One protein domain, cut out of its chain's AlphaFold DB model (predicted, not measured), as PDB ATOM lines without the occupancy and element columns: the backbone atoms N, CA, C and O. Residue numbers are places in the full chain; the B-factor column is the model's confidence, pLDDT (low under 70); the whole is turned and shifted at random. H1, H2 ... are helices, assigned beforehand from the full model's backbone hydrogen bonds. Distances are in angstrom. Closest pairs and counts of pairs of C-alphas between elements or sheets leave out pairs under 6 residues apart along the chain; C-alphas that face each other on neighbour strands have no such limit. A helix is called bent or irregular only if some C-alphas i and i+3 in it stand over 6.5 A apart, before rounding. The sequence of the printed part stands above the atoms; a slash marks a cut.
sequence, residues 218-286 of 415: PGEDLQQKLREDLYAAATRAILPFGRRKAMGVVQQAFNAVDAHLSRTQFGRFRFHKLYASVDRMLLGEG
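This is residues 218 to 286 of the 415 residues of an uncharacterized protein of Chromera velia CCMP2878 (UniProt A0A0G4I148). Two long helices, H1 and H2, make a narrow V, joined at its point by a tight turn, and a shorter third helix, H3, folds back over one side of the V and packs on both arms. H3 runs nearly alongside H2 and crosses H1 at a larger angle, and the centres of the three helices make a triangle. The printed part has 69 residues with three named helices, in the order H1, H2, H3, and no named strand; its class is all helix. The whole is compact, with a radius of gyration of the C-alphas of 12.4 A, and elongated in outline, spanning 36 by 23 by 15 A.

H1, residues 218 to 241, and H2, residues 243 to 263, form a helical hairpin. They touch with residues 230 to 238 of H1 alone and 245 to 250 of H2 alone, and their closest C-alphas, those of Ile 238 and Ala 246, are 5.4 A apart. They run opposite ways at a steep tilt of 37 degrees, only just past shallow. H2 and H3, residues 271 to 282, form a second helical hairpin. They run opposite ways at a shallow tilt of 21 degrees, and they touch; their closest C-alphas, those of Phe 254 and Phe 271, are 7.0 A apart. H3 also touches H1, where residues 227 to 235 alone take part; the closest C-alphas are those of Tyr 231 and Val 278, at 5.9 A. These two helices run the same way at a steep tilt of 51 degrees. In H3 every O i to N i+4 pair is within hydrogen-bond range, against 17 of 20 in H1 and 16 of 17 in H2.

H1 begins at C-alpha 218, at (42.618, -28.294, 28.349), and measures 34.9 A from first to last C-alpha. It is neither bent nor irregular, but only just: C-alphas 236 and 239 are 6.0 A apart. H2 begins at C-alpha 243, at (13.664, -42.045, 25.192), and measures 30.4 A. H3 measures 16.4 A and ends at C-alpha 282, at (21.197, -42.454, 29.889).

The two C-alphas farthest apart, those of Leu 239 and Gln 265, are 36.4 A from each other. The printed part has no cut. The link from H1 to H2 is tight, with 1 residue, and the link from H2 to H3 is short, with 7 residues. The mean pLDDT of the printed part is 70.7; 24 residues are under 70, among them 218 to 220, 264 to 272 and 284 to 286.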
ATOM      1  N   PRO A 218      43.716 -29.275  28.292       55.41
ATOM      2  CA  PRO A 218      42.618 -28.294  28.349       55.41
ATOM      3  C   PRO A 218      41.463 -28.548  27.353       55.41
ATOM      4  O   PRO A 218      40.406 -27.921  27.425       55.41
ATOM      5  N   GLY A 219      41.641 -29.467  26.397       50.03
ATOM      6  CA  GLY A 219      40.585 -29.924  25.493       50.03
ATOM      7  C   GLY A 219      39.646 -30.980  26.089       50.03
ATOM      8  O   GLY A 219      38.530 -31.141  25.583       50.03
ATOM      9  N   GLU A 220      40.061 -31.690  27.137       65.69
ATOM     10  CA  GLU A 220      39.253 -32.725  27.789       65.69
ATOM     11  C   GLU A 220      38.171 -32.119  28.672       65.69
ATOM     12  O   GLU A 220      37.023 -32.552  28.584       65.69
ATOM     13  N   ASP A 221      38.469 -31.021  29.369       71.19
ATOM     14  CA  ASP A 221      37.483 -30.257  30.140       71.19
ATOM     15  C   ASP A 221      36.329 -29.758  29.268       71.19
ATOM     16  O   ASP A 221      35.156 -29.841  29.642       71.19
ATOM     17  N   LEU A 222      36.634 -29.287  28.054       66.88
ATOM     18  CA  LEU A 222      35.610 -28.847  27.110       66.88
ATOM     19  C   LEU A 222      34.746 -30.025  26.631       66.88
ATOM     20  O   LEU A 222      33.526 -29.891  26.516       66.88
ATOM     21  N   GLN A 223      35.354 -31.183  26.357       68.50
ATOM     22  CA  GLN A 223      34.622 -32.386  25.944       68.50
ATOM     23  C   GLN A 223      33.768 -32.955  27.082       68.50
ATOM     24  O   GLN A 223      32.623 -33.352  26.841       68.50
ATOM     25  N   GLN A 224      34.292 -32.949  28.307       75.00
ATOM     26  CA  GLN A 224      33.597 -33.340  29.527       75.00
ATOM     27  C   GLN A 224      32.393 -32.426  29.771       75.00
ATOM     28  O   GLN A 224      31.265 -32.907  29.889       75.00
ATOM     29  N   LYS A 225      32.594 -31.103  29.717       75.69
ATOM     30  CA  LYS A 225      31.520 -30.118  29.888       75.69
ATOM     31  C   LYS A 225      30.436 -30.254  28.824       75.69
ATOM     32  O   LYS A 225      29.247 -30.250  29.141       75.69
ATOM     33  N   LEU A 226      30.833 -30.440  27.565       74.19
ATOM     34  CA  LEU A 226      29.894 -30.662  26.467       74.19
ATOM     35  C   LEU A 226      29.077 -31.946  26.692       74.19
ATOM     36  O   LEU A 226      27.869 -31.961  26.455       74.19
ATOM     37  N   ARG A 227      29.721 -33.018  27.167       72.19
ATOM     38  CA  ARG A 227      29.072 -34.296  27.484       72.19
ATOM     39  C   ARG A 227      28.039 -34.144  28.607       72.19
ATOM     40  O   ARG A 227      26.931 -34.663  28.467       72.19
ATOM     41  N   GLU A 228      28.372 -33.422  29.674       76.62
ATOM     42  CA  GLU A 228      27.460 -33.121  30.789       76.62
ATOM     43  C   GLU A 228      26.246 -32.302  30.338       76.62
ATOM     44  O   GLU A 228      25.104 -32.666  30.633       76.62
ATOM     45  N   ASP A 229      26.472 -31.228  29.580       78.69
ATOM     46  CA  ASP A 229      25.402 -30.344  29.108       78.69
ATOM     47  C   ASP A 229      24.447 -31.088  28.161       78.69
ATOM     48  O   ASP A 229      23.221 -30.937  28.239       78.69
ATOM     49  N   LEU A 230      24.991 -31.952  27.299       75.38
ATOM     50  CA  LEU A 230      24.204 -32.796  26.402       75.38
ATOM     51  C   LEU A 230      23.416 -33.866  27.156       75.38
ATOM     52  O   LEU A 230      22.258 -34.117  26.815       75.38
ATOM     53  N   TYR A 231      23.996 -34.456  28.200       76.44
ATOM     54  CA  TYR A 231      23.281 -35.377  29.078       76.44
ATOM     55  C   TYR A 231      22.134 -34.677  29.819       76.44
ATOM     56  O   TYR A 231      21.007 -35.180  29.829       76.44
ATOM     57  N   ALA A 232      22.367 -33.484  30.371       78.12
ATOM     58  CA  ALA A 232      21.334 -32.700  31.043       78.12
ATOM     59  C   ALA A 232      20.192 -32.321  30.082       78.12
ATOM     60  O   ALA A 232      19.012 -32.447  30.429       78.12
ATOM     61  N   ALA A 233      20.526 -31.910  28.856       72.62
ATOM     62  CA  ALA A 233      19.545 -31.611  27.816       72.62
ATOM     63  C   ALA A 233      18.746 -32.857  27.398       72.62
ATOM     64  O   ALA A 233      17.515 -32.800  27.314       72.62
ATOM     65  N   ALA A 234      19.419 -33.992  27.192       72.00
ATOM     66  CA  ALA A 234      18.776 -35.252  26.838       72.00
ATOM     67  C   ALA A 234      17.832 -35.732  27.950       72.00
ATOM     68  O   ALA A 234      16.680 -36.061  27.675       72.00
ATOM     69  N   THR A 235      18.266 -35.681  29.209       74.38
ATOM     70  CA  THR A 235      17.461 -36.085  30.372       74.38
ATOM     71  C   THR A 235      16.195 -35.234  30.503       74.38
ATOM     72  O   THR A 235      15.100 -35.769  30.696       74.38
ATOM     73  N   ARG A 236      16.300 -33.914  30.287       74.88
ATOM     74  CA  ARG A 236      15.138 -33.006  30.255       74.88
ATOM     75  C   ARG A 236      14.194 -33.292  29.085       74.88
ATOM     76  O   ARG A 236      12.986 -33.145  29.239       74.88
ATOM     77  N   ALA A 237      14.721 -33.716  27.936       67.44
ATOM     78  CA  ALA A 237      13.928 -34.054  26.753       67.44
ATOM     79  C   ALA A 237      13.266 -35.446  26.828       67.44
ATOM     80  O   ALA A 237      12.240 -35.675  26.179       67.44
ATOM     81  N   ILE A 238      13.810 -36.377  27.619       74.12
ATOM     82  CA  ILE A 238      13.264 -37.735  27.770       74.12
ATOM     83  C   ILE A 238      11.889 -37.721  28.444       74.12
ATOM     84  O   ILE A 238      11.010 -38.465  28.004       74.12
ATOM     85  N   LEU A 239      11.687 -36.865  29.451       72.44
ATOM     86  CA  LEU A 239      10.422 -36.754  30.187       72.44
ATOM     87  C   LEU A 239       9.211 -36.448  29.274       72.44
ATOM     88  O   LEU A 239       8.225 -37.179  29.351       72.44
ATOM     89  N   PRO A 240       9.255 -35.439  28.379       74.81
ATOM     90  CA  PRO A 240       8.120 -35.118  27.509       74.81
ATOM     91  C   PRO A 240       8.004 -35.971  26.233       74.81
ATOM     92  O   PRO A 240       6.893 -36.162  25.740       74.81
ATOM     93  N   PHE A 241       9.106 -36.470  25.657       74.69
ATOM     94  CA  PHE A 241       9.081 -37.074  24.308       74.69
ATOM     95  C   PHE A 241       9.308 -38.590  24.274       74.69
ATOM     96  O   PHE A 241       9.100 -39.221  23.230       74.69
ATOM     97  N   GLY A 242       9.711 -39.184  25.397       81.75
ATOM     98  CA  GLY A 242      10.125 -40.578  25.473       81.75
ATOM     99  C   GLY A 242      11.521 -40.809  24.883       81.75
ATOM    100  O   GLY A 242      11.952 -40.168  23.919       81.75
ATOM    101  N   ARG A 243      12.236 -41.787  25.452       76.06
ATOM    102  CA  ARG A 243      13.664 -42.045  25.192       76.06
ATOM    103  C   ARG A 243      14.031 -42.144  23.710       76.06
ATOM    104  O   ARG A 243      14.995 -41.530  23.268       76.06
ATOM    105  N   ARG A 244      13.243 -42.884  22.924       78.94
ATOM    106  CA  ARG A 244      13.540 -43.147  21.505       78.94
ATOM    107  C   ARG A 244      13.537 -41.868  20.657       78.94
ATOM    108  O   ARG A 244      14.376 -41.723  19.775       78.94
ATOM    109  N   LYS A 245      12.618 -40.935  20.936       78.75
ATOM    110  CA  LYS A 245      12.550 -39.647  20.229       78.75
ATOM    111  C   LYS A 245      13.629 -38.685  20.719       78.75
ATOM    112  O   LYS A 245      14.264 -38.048  19.888       78.75
ATOM    113  N   ALA A 246      13.878 -38.633  22.029       77.38
ATOM    114  CA  ALA A 246      14.936 -37.800  22.600       77.38
ATOM    115  C   ALA A 246      16.320 -38.166  22.034       77.38
ATOM    116  O   ALA A 246      17.036 -37.287  21.563       77.38
ATOM    117  N   MET A 247      16.650 -39.461  21.959       79.88
ATOM    118  CA  MET A 247      17.907 -39.924  21.354       79.88
ATOM    119  C   MET A 247      18.004 -39.599  19.861       79.88
ATOM    120  O   MET A 247      19.073 -39.226  19.387       79.88
ATOM    121  N   GLY A 248      16.891 -39.669  19.121       80.56
ATOM    122  CA  GLY A 248      16.855 -39.254  17.717       80.56
ATOM    123  C   GLY A 248      17.190 -37.770  17.529       80.56
ATOM    124  O   GLY A 248      17.968 -37.426  16.641       80.56
ATOM    125  N   VAL A 249      16.663 -36.902  18.398       77.25
ATOM    126  CA  VAL A 249      16.962 -35.459  18.384       77.25
ATOM    127  C   VAL A 249      18.423 -35.195  18.752       77.25
ATOM    128  O   VAL A 249      19.090 -34.420  18.069       77.25
ATOM    129  N   VAL A 250      18.944 -35.874  19.779       79.25
ATOM    130  CA  VAL A 250      20.352 -35.761  20.195       79.25
ATOM    131  C   VAL A 250      21.289 -36.200  19.065       79.25
ATOM    132  O   VAL A 250      22.192 -35.453  18.696       79.25
ATOM    133  N   GLN A 251      21.036 -37.354  18.441       82.75
ATOM    134  CA  GLN A 251      21.816 -37.834  17.296       82.75
ATOM    135  C   GLN A 251      21.773 -36.847  16.120       82.75
ATOM    136  O   GLN A 251      22.796 -36.595  15.480       82.75
ATOM    137  N   GLN A 252      20.604 -36.274  15.823       80.00
ATOM    138  CA  GLN A 252      20.459 -35.299  14.743       80.00
ATOM    139  C   GLN A 252      21.232 -34.005  15.036       80.00
ATOM    140  O   GLN A 252      21.870 -33.465  14.130       80.00
ATOM    141  N   ALA A 253      21.224 -33.542  16.288       76.31
ATOM    142  CA  ALA A 253      22.009 -32.391  16.724       76.31
ATOM    143  C   ALA A 253      23.517 -32.653  16.584       76.31
ATOM    144  O   ALA A 253      24.223 -31.831  16.002       76.31
ATOM    145  N   PHE A 254      23.999 -33.825  17.009       79.56
ATOM    146  CA  PHE A 254      25.399 -34.216  16.820       79.56
ATOM    147  C   PHE A 254      25.806 -34.267  15.349       79.56
ATOM    148  O   PHE A 254      26.844 -33.723  14.982       79.56
ATOM    149  N   ASN A 255      24.974 -34.862  14.493       78.25
ATOM    150  CA  ASN A 255      25.246 -34.922  13.058       78.25
ATOM    151  C   ASN A 255      25.302 -33.518  12.432       78.25
ATOM    152  O   ASN A 255      26.108 -33.276  11.536       78.25
ATOM    153  N   ALA A 256      24.464 -32.585  12.895       73.12
ATOM    154  CA  ALA A 256      24.476 -31.202  12.428       73.12
ATOM    155  C   ALA A 256      25.744 -30.453  12.874       73.12
ATOM    156  O   ALA A 256      26.338 -29.732  12.071       73.12
ATOM    157  N   VAL A 257      26.179 -30.657  14.121       73.06
ATOM    158  CA  VAL A 257      27.423 -30.080  14.653       73.06
ATOM    159  C   VAL A 257      28.638 -30.633  13.908       73.06
ATOM    160  O   VAL A 257      29.464 -29.851  13.448       73.06
ATOM    161  N   ASP A 258      28.716 -31.948  13.693       72.56
ATOM    162  CA  ASP A 258      29.816 -32.572  12.945       72.56
ATOM    163  C   ASP A 258      29.852 -32.096  11.480       72.56
ATOM    164  O   ASP A 258      30.904 -31.747  10.938       72.56
ATOM    165  N   ALA A 259      28.686 -31.970  10.838       71.75
ATOM    166  CA  ALA A 259      28.577 -31.407   9.493       71.75
ATOM    167  C   ALA A 259      29.000 -29.929   9.422       71.75
ATOM    168  O   ALA A 259      29.484 -29.479   8.383       71.75
ATOM    169  N   HIS A 260      28.810 -29.162  10.497       67.12
ATOM    170  CA  HIS A 260      29.245 -27.770  10.556       67.12
ATOM    171  C   HIS A 260      30.755 -27.664  10.803       67.12
ATOM    172  O   HIS A 260      31.446 -26.988  10.042       67.12
ATOM    173  N   LEU A 261      31.279 -28.407  11.781       66.44
ATOM    174  CA  LEU A 261      32.697 -28.401  12.150       66.44
ATOM    175  C   LEU A 261      33.603 -28.952  11.042       66.44
ATOM    176  O   LEU A 261      34.674 -28.400  10.777       66.44
ATOM    177  N   SER A 262      33.144 -29.986  10.331       66.88
ATOM    178  CA  SER A 262      33.855 -30.527   9.166       66.88
ATOM    179  C   SER A 262      33.948 -29.535   8.002       66.88
ATOM    180  O   SER A 262      34.918 -29.577   7.245       66.88
ATOM    181  N   ARG A 263      32.988 -28.608   7.868       70.00
ATOM    182  CA  ARG A 263      33.049 -27.523   6.874       70.00
ATOM    183  C   ARG A 263      33.992 -26.398   7.290       70.00
ATOM    184  O   ARG A 263      34.573 -25.762   6.418       70.00
ATOM    185  N   THR A 264      34.164 -26.161   8.588       68.94
ATOM    186  CA  THR A 264      35.004 -25.078   9.127       68.94
ATOM    187  C   THR A 264      36.470 -25.474   9.341       68.94
ATOM    188  O   THR A 264      37.186 -24.770  10.035       68.94
ATOM    189  N   GLN A 265      36.935 -26.583   8.752       52.50
ATOM    190  CA  GLN A 265      38.324 -27.074   8.824       52.50
ATOM    191  C   GLN A 265      38.845 -27.460  10.224       52.50
ATOM    192  O   GLN A 265      40.023 -27.770  10.363       52.50
ATOM    193  N   PHE A 266      37.990 -27.569  11.246       52.47
ATOM    194  CA  PHE A 266      38.398 -27.936  12.617       52.47
ATOM    195  C   PHE A 266      38.716 -29.436  12.815       52.47
ATOM    196  O   PHE A 266      38.749 -29.938  13.935       52.47
ATOM    197  N   GLY A 267      38.975 -30.179  11.735       47.69
ATOM    198  CA  GLY A 267      39.141 -31.632  11.778       47.69
ATOM    199  C   GLY A 267      37.830 -32.372  12.085       47.69
ATOM    200  O   GLY A 267      36.814 -31.790  12.457       47.69
ATOM    201  N   ARG A 268      37.820 -33.695  11.877       52.53
ATOM    202  CA  ARG A 268      36.688 -34.545  12.285       52.53
ATOM    203  C   ARG A 268      36.777 -34.798  13.786       52.53
ATOM    204  O   ARG A 268      37.620 -35.584  14.221       52.53
ATOM    205  N   PHE A 269      35.888 -34.189  14.559       56.69
ATOM    206  CA  PHE A 269      35.689 -34.562  15.957       56.69
ATOM    207  C   PHE A 269      35.084 -35.971  16.026       56.69
ATOM    208  O   PHE A 269      34.148 -36.305  15.301       56.69
ATOM    209  N   ARG A 270      35.610 -36.843  16.897       60.34
ATOM    210  CA  ARG A 270      35.115 -38.225  17.055       60.34
ATOM    211  C   ARG A 270      33.817 -38.271  17.879       60.34
ATOM    212  O   ARG A 270      33.751 -38.970  18.889       60.34
ATOM    213  N   PHE A 271      32.766 -37.589  17.422       65.75
ATOM    214  CA  PHE A 271      31.467 -37.493  18.106       65.75
ATOM    215  C   PHE A 271      30.797 -38.839  18.394       65.75
ATOM    216  O   PHE A 271      30.012 -38.931  19.332       65.75
ATOM    217  N   HIS A 272      31.141 -39.903  17.662       64.06
ATOM    218  CA  HIS A 272      30.622 -41.242  17.952       64.06
ATOM    219  C   HIS A 272      30.961 -41.708  19.383       64.06
ATOM    220  O   HIS A 272      30.143 -42.379  20.009       64.06
ATOM    221  N   LYS A 273      32.126 -41.306  19.925       70.00
ATOM    222  CA  LYS A 273      32.518 -41.635  21.302       70.00
ATOM    223  C   LYS A 273      31.665 -40.865  22.309       70.00
ATOM    224  O   LYS A 273      31.231 -41.448  23.293       70.00
ATOM    225  N   LEU A 274      31.379 -39.589  22.031       66.38
ATOM    226  CA  LEU A 274      30.536 -38.746  22.884       66.38
ATOM    227  C   LEU A 274      29.072 -39.211  22.876       66.38
ATOM    228  O   LEU A 274      28.413 -39.231  23.907       66.38
ATOM    229  N   TYR A 275      28.563 -39.636  21.719       72.12
ATOM    230  CA  TYR A 275      27.214 -40.185  21.614       72.12
ATOM    231  C   TYR A 275      27.074 -41.500  22.392       72.12
ATOM    232  O   TYR A 275      26.147 -41.646  23.186       72.12
ATOM    233  N   ALA A 276      28.022 -42.431  22.224       71.81
ATOM    234  CA  ALA A 276      28.030 -43.692  22.967       71.81
ATOM    235  C   ALA A 276      28.136 -43.465  24.483       71.81
ATOM    236  O   ALA A 276      27.529 -44.184  25.273       71.81
ATOM    237  N   SER A 277      28.885 -42.444  24.895       69.25
ATOM    238  CA  SER A 277      29.087 -42.115  26.300       69.25
ATOM    239  C   SER A 277      27.861 -41.438  26.932       69.25
ATOM    240  O   SER A 277      27.582 -41.678  28.106       69.25
ATOM    241  N   VAL A 278      27.092 -40.654  26.165       71.38
ATOM    242  CA  VAL A 278      25.780 -40.119  26.573       71.38
ATOM    243  C   VAL A 278      24.718 -41.220  26.613       71.38
ATOM    244  O   VAL A 278      23.956 -41.270  27.575       71.38
ATOM    245  N   ASP A 279      24.687 -42.137  25.642       75.62
ATOM    246  CA  ASP A 279      23.735 -43.260  25.646       75.62
ATOM    247  C   ASP A 279      23.976 -44.207  26.836       75.62
ATOM    248  O   ASP A 279      23.018 -44.581  27.509       75.62
ATOM    249  N   ARG A 280      25.241 -44.503  27.185       74.25
ATOM    250  CA  ARG A 280      25.581 -45.273  28.401       74.25
ATOM    251  C   ARG A 280      25.153 -44.579  29.693       74.25
ATOM    252  O   ARG A 280      24.589 -45.225  30.569       74.25
ATOM    253  N   MET A 281      25.366 -43.264  29.809       67.81
ATOM    254  CA  MET A 281      24.896 -42.513  30.982       67.81
ATOM    255  C   MET A 281      23.366 -42.526  31.072       67.81
ATOM    256  O   MET A 281      22.813 -42.708  32.151       67.81
ATOM    257  N   LEU A 282      22.665 -42.400  29.941       71.12
ATOM    258  CA  LEU A 282      21.197 -42.454  29.889       71.12
ATOM    259  C   LEU A 282      20.631 -43.860  30.130       71.12
ATOM    260  O   LEU A 282      19.465 -43.997  30.501       71.12
ATOM    261  N   LEU A 283      21.437 -44.897  29.907       78.06
ATOM    262  CA  LEU A 283      21.134 -46.280  30.263       78.06
ATOM    263  C   LEU A 283      21.332 -46.577  31.755       78.06
ATOM    264  O   LEU A 283      20.896 -47.633  32.203       78.06
ATOM    265  N   GLY A 284      21.950 -45.667  32.515       67.69
ATOM    266  CA  GLY A 284      22.365 -45.934  33.895       67.69
ATOM    267  C   GLY A 284      23.564 -46.884  33.992       67.69
ATOM    268  O   GLY A 284      23.842 -47.392  35.069       67.69
ATOM    269  N   GLU A 285      24.269 -47.126  32.882       66.94
ATOM    270  CA  GLU A 285      25.474 -47.972  32.809       66.94
ATOM    271  C   GLU A 285      26.768 -47.166  33.016       66.94
ATOM    272  O   GLU A 285      27.868 -47.698  32.897       66.94
ATOM    273  N   GLY A 286      26.662 -45.862  33.282       50.06
ATOM    274  CA  GLY A 286      27.811 -45.060  33.678       50.06
ATOM    275  C   GLY A 286      28.157 -45.352  35.129       50.06
ATOM    276  O   GLY A 286      27.485 -44.829  36.014       50.06
TER     277      GLY A 286